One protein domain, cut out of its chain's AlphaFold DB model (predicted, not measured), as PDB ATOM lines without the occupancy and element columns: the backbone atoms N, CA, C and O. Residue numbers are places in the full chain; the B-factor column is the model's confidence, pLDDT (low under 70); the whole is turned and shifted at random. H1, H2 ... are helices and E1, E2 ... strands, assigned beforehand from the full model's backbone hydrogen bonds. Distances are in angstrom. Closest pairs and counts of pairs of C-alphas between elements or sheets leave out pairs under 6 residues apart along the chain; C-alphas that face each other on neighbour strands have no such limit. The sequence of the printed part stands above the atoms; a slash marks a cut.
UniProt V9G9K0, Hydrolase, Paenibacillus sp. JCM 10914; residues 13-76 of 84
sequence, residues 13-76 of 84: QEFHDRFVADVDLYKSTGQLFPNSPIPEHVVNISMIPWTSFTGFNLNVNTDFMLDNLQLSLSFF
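This is residues 13 to 76 of the 84 residues of the protein "Hydrolase" of Paenibacillus sp. JCM 10914 (UniProt V9G9K0). There is little regular structure: a small ribbon of two parallel strands, E1 and E2, has helix H1 off to one side and a wide open loop, residues 48 to 70, on the other. The printed part has 64 residues, with H1, E1 and E2 in that order along the chain; the class is mixed, with only 24 residues in named elements. The whole is loose, with a radius of gyration of the C-alphas of 14.3 A and spans of 32 by 32 by 26 A.

E1, residues 43 to 47, and E2, residues 71 to 75, are parallel neighbours, at 28 degrees between directions. N 44 and O 71 are within hydrogen-bond range at 2.8 A, as are N 75 and O 46 at 3.0 A. H1, residues 13 to 26, is apart from E2; every O i to N i+4 pair in H1 is within hydrogen-bond range.

E1 measures 13.6 A and E2 13.0 A from first to last C-alpha, E2 ending at C-alpha 75 (322.405, 243.335, 396.638). H1 measures 20.0 A from C-alpha 13 (332.723, 230.459, 387.369).

The printed part has no cut. Both links are long. Residues 62 to 76 have pLDDT under 70.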
ATOM      1  N   GLN A  13     333.488 231.495 388.059       95.38
ATOM      2  CA  GLN A  13     332.723 230.459 387.369       95.38
ATOM      3  C   GLN A  13     332.462 229.259 388.283       95.38
ATOM      4  O   GLN A  13     331.328 228.812 388.397       95.38
ATOM      5  N   GLU A  14     333.488 228.793 388.994       95.50
ATOM      6  CA  GLU A  14     333.349 227.681 389.938       95.50
ATOM      7  C   GLU A  14     332.408 228.035 391.093       95.50
ATOM      8  O   GLU A  14     331.578 227.221 391.496       95.50
ATOM      9  N   PHE A  15     332.510 229.258 391.622       92.88
ATOM     10  CA  PHE A  15     331.574 229.750 392.628       92.88
ATOM     11  C   PHE A  15     330.139 229.765 392.093       92.88
ATOM     12  O   PHE A  15     329.221 229.296 392.760       92.88
ATOM     13  N   HIS A  16     329.938 230.294 390.885       93.12
ATOM     14  CA  HIS A  16     328.617 230.427 390.289       93.12
ATOM     15  C   HIS A  16     327.961 229.068 390.032       93.12
ATOM     16  O   HIS A  16     326.800 228.878 390.397       93.12
ATOM     17  N   ASP A  17     328.705 228.127 389.453       95.31
ATOM     18  CA  ASP A  17     328.197 226.799 389.116       95.31
ATOM     19  C   ASP A  17     327.789 226.025 390.383       95.31
ATOM     20  O   ASP A  17     326.707 225.432 390.422       95.31
ATOM     21  N   ARG A  18     328.600 226.094 391.453       94.38
ATOM     22  CA  ARG A  18     328.262 225.507 392.763       94.38
ATOM     23  C   ARG A  18     327.043 226.171 393.390       94.38
ATOM     24  O   ARG A  18     326.102 225.481 393.772       94.38
ATOM     25  N   PHE A  19     327.010 227.502 393.409       91.12
ATOM     26  CA  PHE A  19     325.888 228.254 393.963       91.12
ATOM     27  C   PHE A  19     324.556 227.899 393.284       91.12
ATOM     28  O   PHE A  19     323.551 227.689 393.962       91.12
ATOM     29  N   VAL A  20     324.527 227.811 391.949       93.38
ATOM     30  CA  VAL A  20     323.315 227.428 391.204       93.38
ATOM     31  C   VAL A  20     322.892 226.000 391.547       93.38
ATOM     32  O   VAL A  20     321.704 225.764 391.784       93.38
ATOM     33  N   ALA A  21     323.845 225.068 391.629       93.62
ATOM     34  CA  ALA A  21     323.569 223.687 392.011       93.62
ATOM     35  C   ALA A  21     322.969 223.586 393.424       93.62
ATOM     36  O   ALA A  21     321.966 222.896 393.615       93.62
ATOM     37  N   ASP A  22     323.516 224.321 394.393       92.44
ATOM     38  CA  ASP A  22     323.014 224.336 395.769       92.44
ATOM     39  C   ASP A  22     321.618 224.960 395.868       92.44
ATOM     40  O   ASP A  22     320.743 224.443 396.569       92.44
ATOM     41  N   VAL A  23     321.361 226.050 395.137       89.56
ATOM     42  CA  VAL A  23     320.022 226.655 395.062       89.56
ATOM     43  C   VAL A  23     319.009 225.642 394.535       89.56
ATOM     44  O   VAL A  23     317.928 225.500 395.114       89.56
ATOM     45  N   ASP A  24     319.348 224.911 393.475       92.31
ATOM     46  CA  ASP A  24     318.467 223.895 392.905       92.31
ATOM     47  C   ASP A  24     318.245 222.698 393.832       92.31
ATOM     48  O   ASP A  24     317.125 222.180 393.892       92.31
ATOM     49  N   LEU A  25     319.272 222.291 394.579       91.75
ATOM     50  CA  LEU A  25     319.197 221.208 395.555       91.75
ATOM     51  C   LEU A  25     318.302 221.575 396.746       91.75
ATOM     52  O   LEU A  25     317.504 220.755 397.207       91.75
ATOM     53  N   TYR A  26     318.406 222.810 397.241       90.06
ATOM     54  CA  TYR A  26     317.787 223.205 398.506       90.06
ATOM     55  C   TYR A  26     316.462 223.971 398.378       90.06
ATOM     56  O   TYR A  26     315.779 224.157 399.393       90.06
ATOM     57  N   LYS A  27     316.032 224.346 397.161       85.12
ATOM     58  CA  LYS A  27     314.820 225.157 396.905       85.12
ATOM     59  C   LYS A  27     313.514 224.627 397.504       85.12
ATOM     60  O   LYS A  27     312.604 225.414 397.741       85.12
ATOM     61  N   SER A  28     313.391 223.317 397.726       85.25
ATOM     62  CA  SER A  28     312.148 222.673 398.185       85.25
ATOM     63  C   SER A  28     312.240 222.067 399.586       85.25
ATOM     64  O   SER A  28     311.361 221.309 399.984       85.25
ATOM     65  N   THR A  29     313.297 222.365 400.342       83.81
ATOM     66  CA  THR A  29     313.525 221.739 401.657       83.81
ATOM     67  C   THR A  29     312.620 222.274 402.763       83.81
ATOM     68  O   THR A  29     312.409 221.586 403.757       83.81
ATOM     69  N   GLY A  30     312.112 223.506 402.636       81.94
ATOM     70  CA  GLY A  30     311.327 224.164 403.688       81.94
ATOM     71  C   GLY A  30     312.129 224.541 404.947       81.94
ATOM     72  O   GLY A  30     311.566 225.127 405.866       81.94
ATOM     73  N   GLN A  31     313.435 224.255 404.993       82.31
ATOM     74  CA  GLN A  31     314.304 224.483 406.153       82.31
ATOM     75  C   GLN A  31     315.035 225.820 406.047       82.31
ATOM     76  O   GLN A  31     315.543 226.144 404.983       82.31
ATOM     77  N   LEU A  32     315.162 226.587 407.134       80.12
ATOM     78  CA  LEU A  32     315.892 227.868 407.097       80.12
ATOM     79  C   LEU A  32     317.393 227.698 406.802       80.12
ATOM     80  O   LEU A  32     317.953 228.506 406.066       80.12
ATOM     81  N   PHE A  33     318.000 226.630 407.327       83.56
ATOM     82  CA  PHE A  33     319.420 226.292 407.168       83.56
ATOM     83  C   PHE A  33     319.557 224.847 406.661       83.56
ATOM     84  O   PHE A  33     319.816 223.938 407.450       83.56
ATOM     85  N   PRO A  34     319.303 224.603 405.366       84.12
ATOM     86  CA  PRO A  34     319.250 223.253 404.815       84.12
ATOM     87  C   PRO A  34     320.625 222.575 404.724       84.12
ATOM     88  O   PRO A  34     320.688 221.348 404.714       84.12
ATOM     89  N   ASN A  35     321.720 223.341 404.695       83.75
ATOM     90  CA  ASN A  35     323.085 222.826 404.600       83.75
ATOM     91  C   ASN A  35     323.876 222.975 405.915       83.75
ATOM     92  O   ASN A  35     324.956 223.553 405.960       83.75
ATOM     93  N   SER A  36     323.306 222.442 406.999       77.06
ATOM     94  CA  SER A  36     323.954 222.344 408.316       77.06
ATOM     95  C   SER A  36     325.169 221.392 408.285       77.06
ATOM     96  O   SER A  36     325.088 220.356 407.618       77.06
ATOM     97  N   PRO A  37     326.263 221.665 409.032       82.69
ATOM     98  CA  PRO A  37     326.437 222.730 410.030       82.69
ATOM     99  C   PRO A  37     326.801 224.103 409.446       82.69
ATOM    100  O   PRO A  37     327.403 224.205 408.383       82.69
ATOM    101  N   ILE A  38     326.461 225.163 410.185       79.69
ATOM    102  CA  ILE A  38     326.826 226.547 409.848       79.69
ATOM    103  C   ILE A  38     328.349 226.715 410.020       79.69
ATOM    104  O   ILE A  38     328.849 226.422 411.110       79.69
ATOM    105  N   PRO A  39     329.089 227.186 408.999       81.75
ATOM    106  CA  PRO A  39     330.518 227.466 409.134       81.75
ATOM    107  C   PRO A  39     330.807 228.601 410.131       81.75
ATOM    108  O   PRO A  39     330.004 229.515 410.295       81.75
ATOM    109  N   GLU A  40     331.984 228.579 410.761       77.75
ATOM    110  CA  GLU A  40     332.413 229.583 411.755       77.75
ATOM    111  C   GLU A  40     332.659 230.973 411.131       77.75
ATOM    112  O   GLU A  40     332.387 232.012 411.726       77.75
ATOM    113  N   HIS A  41     333.133 231.027 409.886       81.69
ATOM    114  CA  HIS A  41     333.443 232.287 409.208       81.69
ATOM    115  C   HIS A  41     332.512 232.501 408.022       81.69
ATOM    116  O   HIS A  41     332.778 232.045 406.911       81.69
ATOM    117  N   VAL A  42     331.403 233.197 408.271       81.25
ATOM    118  CA  VAL A  42     330.357 233.439 407.272       81.25
ATOM    119  C   VAL A  42     330.098 234.925 407.075       81.25
ATOM    120  O   VAL A  42     329.987 235.695 408.025       81.25
ATOM    121  N   VAL A  43     329.945 235.321 405.812       81.25
ATOM    122  CA  VAL A  43     329.394 236.622 405.429       81.25
ATOM    123  C   VAL A  43     327.998 236.373 404.876       81.25
ATOM    124  O   VAL A  43     327.824 235.601 403.936       81.25
ATOM    125  N   ASN A  44     326.993 237.018 405.463       80.25
ATOM    126  CA  ASN A  44     325.614 236.892 405.018       80.25
ATOM    127  C   ASN A  44     325.376 237.807 403.817       80.25
ATOM    128  O   ASN A  44     325.624 239.010 403.864       80.25
ATOM    129  N   ILE A  45     324.837 237.247 402.739       81.75
ATOM    130  CA  ILE A  45     324.430 238.015 401.565       81.75
ATOM    131  C   ILE A  45     322.934 237.802 401.347       81.75
ATOM    132  O   ILE A  45     322.445 236.676 401.360       81.75
ATOM    133  N   SER A  46     322.186 238.889 401.178       80.44
ATOM    134  CA  SER A  46     320.725 238.871 401.052       80.44
ATOM    135  C   SER A  46     320.244 239.716 399.869       80.44
ATOM    136  O   SER A  46     320.955 240.574 399.356       80.44
ATOM    137  N   MET A  47     319.037 239.458 399.368       79.69
ATOM    138  CA  MET A  47     318.464 240.202 398.239       79.69
ATOM    139  C   MET A  47     316.963 240.401 398.438       79.69
ATOM    140  O   MET A  47     316.247 239.470 398.800       79.69
ATOM    141  N   ILE A  48     316.481 241.616 398.162       81.38
ATOM    142  CA  ILE A  48     315.060 241.989 398.203       81.38
ATOM    143  C   ILE A  48     314.678 242.475 396.794       81.38
ATOM    144  O   ILE A  48     314.672 243.675 396.537       81.38
ATOM    145  N   PRO A  49     314.380 241.564 395.846       78.00
ATOM    146  CA  PRO A  49     314.254 241.916 394.424       78.00
ATOM    147  C   PRO A  49     312.990 242.716 394.056       78.00
ATOM    148  O   PRO A  49     312.827 243.121 392.910       78.00
ATOM    149  N   TRP A  50     312.071 242.918 395.000       76.94
ATOM    150  CA  TRP A  50     310.704 243.403 394.781       76.94
ATOM    151  C   TRP A  50     310.506 244.878 395.157       76.94
ATOM    152  O   TRP A  50     309.429 245.425 394.940       76.94
ATOM    153  N   THR A  51     311.533 245.540 395.693       73.94
ATOM    154  CA  THR A  51     311.491 246.968 396.034       73.94
ATOM    155  C   THR A  51     312.873 247.608 395.906       73.94
ATOM    156  O   THR A  51     313.876 246.922 395.723       73.94
ATOM    157  N   SER A  52     312.932 248.936 395.977       79.19
ATOM    158  CA  SER A  52     314.170 249.723 395.968       79.19
ATOM    159  C   SER A  52     314.264 250.567 397.237       79.19
ATOM    160  O   SER A  52     313.258 251.086 397.713       79.19
ATOM    161  N   PHE A  53     315.472 250.721 397.778       75.62
ATOM    162  CA  PHE A  53     315.739 251.497 398.989       75.62
ATOM    163  C   PHE A  53     317.013 252.330 398.825       75.62
ATOM    164  O   PHE A  53     317.924 251.953 398.092       75.62
ATOM    165  N   THR A  54     317.081 253.470 399.511       76.25
ATOM    166  CA  THR A  54     318.285 254.320 399.587       76.25
ATOM    167  C   THR A  54     319.120 254.040 400.837       76.25
ATOM    168  O   THR A  54     320.268 254.466 400.918       76.25
ATOM    169  N   GLY A  55     318.562 253.299 401.796       72.75
ATOM    170  CA  GLY A  55     319.233 252.812 402.994       72.75
ATOM    171  C   GLY A  55     318.422 251.694 403.648       72.75
ATOM    172  O   GLY A  55     317.199 251.649 403.515       72.75
ATOM    173  N   PHE A  56     319.108 250.785 404.336       74.81
ATOM    174  CA  PHE A  56     318.509 249.695 405.103       74.81
ATOM    175  C   PHE A  56     319.247 249.573 406.439       74.81
ATOM    176  O   PHE A  56     320.470 249.705 406.482       74.81
ATOM    177  N   ASN A  57     318.515 249.344 407.529       80.62
ATOM    178  CA  ASN A  57     319.085 249.117 408.852       80.62
ATOM    179  C   ASN A  57     318.504 247.826 409.427       80.62
ATOM    180  O   ASN A  57     317.287 247.652 409.455       80.62
ATOM    181  N   LEU A  58     319.387 246.939 409.883       74.38
ATOM    182  CA  LEU A  58     319.001 245.736 410.601       74.38
ATOM    183  C   LEU A  58     319.200 245.982 412.099       74.38
ATOM    184  O   LEU A  58     320.333 246.080 412.565       74.38
ATOM    185  N   ASN A  59     318.102 246.079 412.845       77.50
ATOM    186  CA  ASN A  59     318.147 246.152 414.301       77.50
ATOM    187  C   ASN A  59     318.103 244.728 414.865       77.50
ATOM    188  O   ASN A  59     317.058 244.076 414.833       77.50
ATOM    189  N   VAL A  60     319.254 244.232 415.317       72.62
ATOM    190  CA  VAL A  60     319.384 242.913 415.947       72.62
ATOM    191  C   VAL A  60     319.577 243.072 417.449       72.62
ATOM    192  O   VAL A  60     320.413 243.861 417.887       72.62
ATOM    193  N   ASN A  61     318.831 242.297 418.239       70.00
ATOM    194  CA  ASN A  61     319.174 242.109 419.643       70.00
ATOM    195  C   ASN A  61     320.369 241.141 419.721       70.00
ATOM    196  O   ASN A  61     320.302 240.017 419.222       70.00
ATOM    197  N   THR A  62     321.473 241.605 420.301       58.06
ATOM    198  CA  THR A  62     322.785 240.945 420.330       58.06
ATOM    199  C   THR A  62     322.891 239.773 421.302       58.06
ATOM    200  O   THR A  62     323.930 239.123 421.325       58.06
ATOM    201  N   ASP A  63     321.839 239.437 422.051       57.06
ATOM    202  CA  ASP A  63     321.854 238.314 423.007       57.06
ATOM    203  C   ASP A  63     322.095 236.933 422.350       57.06
ATOM    204  O   ASP A  63     322.347 235.948 423.038       57.06
ATOM    205  N   PHE A  64     322.052 236.855 421.014       51.97
ATOM    206  CA  PHE A  64     322.376 235.665 420.215       51.97
ATOM    207  C   PHE A  64     323.794 235.668 419.609       51.97
ATOM    208  O   PHE A  64     324.145 234.743 418.875       51.97
ATOM    209  N   MET A  65     324.615 236.689 419.874       48.81
ATOM    210  CA  MET A  65     325.982 236.779 419.353       48.81
ATOM    211  C   MET A  65     326.969 236.020 420.242       48.81
ATOM    212  O   MET A  65     327.694 236.612 421.035       48.81
ATOM    213  N   LEU A  66     327.017 234.699 420.073       42.28
ATOM    214  CA  LEU A  66     328.237 233.940 420.329       42.28
ATOM    215  C   LEU A  66     328.994 233.788 418.994       42.28
ATOM    216  O   LEU A  66     328.498 233.214 418.024       42.28
ATOM    217  N   ASP A  67     330.167 234.416 418.978       45.03
ATOM    218  CA  ASP A  67     331.375 234.165 418.179       45.03
ATOM    219  C   ASP A  67     331.449 234.475 416.675       45.03
ATOM    220  O   ASP A  67     332.557 234.496 416.145       45.03
ATOM    221  N   ASN A  68     330.372 234.851 415.979       43.53
ATOM    222  CA  ASN A  68     330.451 235.009 414.515       43.53
ATOM    223  C   ASN A  68     330.066 236.421 414.030       43.53
ATOM    224  O   ASN A  68     328.926 236.863 414.179       43.53
ATOM    225  N   LEU A  69     331.027 237.132 413.421       44.69
ATOM    226  CA  LEU A  69     330.850 238.420 412.731       44.69
ATOM    227  C   LEU A  69     329.885 238.257 411.544       44.69
ATOM    228  O   LEU A  69     330.287 237.984 410.418       44.69
ATOM    229  N   GLN A  70     328.590 238.441 411.784       48.94
ATOM    230  CA  GLN A  70     327.567 238.388 410.741       48.94
ATOM    231  C   GLN A  70     327.481 239.735 410.014       48.94
ATOM    232  O   GLN A  70     326.651 240.584 410.334       48.94
ATOM    233  N   LEU A  71     328.337 239.946 409.014       50.12
ATOM    234  CA  LEU A  71     328.157 241.044 408.062       50.12
ATOM    235  C   LEU A  71     327.034 240.658 407.093       50.12
ATOM    236  O   LEU A  71     327.158 239.652 406.405       50.12
ATOM    237  N   SER A  72     325.937 241.420 407.066       50.50
ATOM    238  CA  SER A  72     324.844 241.230 406.102       50.50
ATOM    239  C   SER A  72     324.952 242.266 404.985       50.50
ATOM    240  O   SER A  72     324.840 243.465 405.246       50.50
ATOM    241  N   LEU A  73     325.175 241.818 403.751       52.50
ATOM    242  CA  LEU A  73     325.231 242.666 402.563       52.50
ATOM    243  C   LEU A  73     324.010 242.397 401.681       52.50
ATOM    244  O   LEU A  73     323.779 241.258 401.275       52.50
ATOM    245  N   SER A  74     323.221 243.430 401.372       56.59
ATOM    246  CA  SER A  74     322.051 243.289 400.498       56.59
ATOM    247  C   SER A  74     322.330 243.801 399.078       56.59
ATOM    248  O   SER A  74     322.649 244.977 398.915       56.59
ATOM    249  N   PHE A  75     322.193 242.952 398.049       51.84
ATOM    250  CA  PHE A  75     322.405 243.335 396.638       51.84
ATOM    251  C   PHE A  75     321.110 243.721 395.900       51.84
ATOM    252  O   PHE A  75     320.009 243.276 396.230       51.84
ATOM    253  N   PHE A  76     321.281 244.570 394.880       58.81
ATOM    254  CA  PHE A  76     320.261 245.298 394.119       58.81
ATOM    255  C   PHE A  76     320.202 244.842 392.653       58.81
ATOM    256  O   PHE A  76     321.237 244.546 392.062       58.81
TER     257      PHE A  76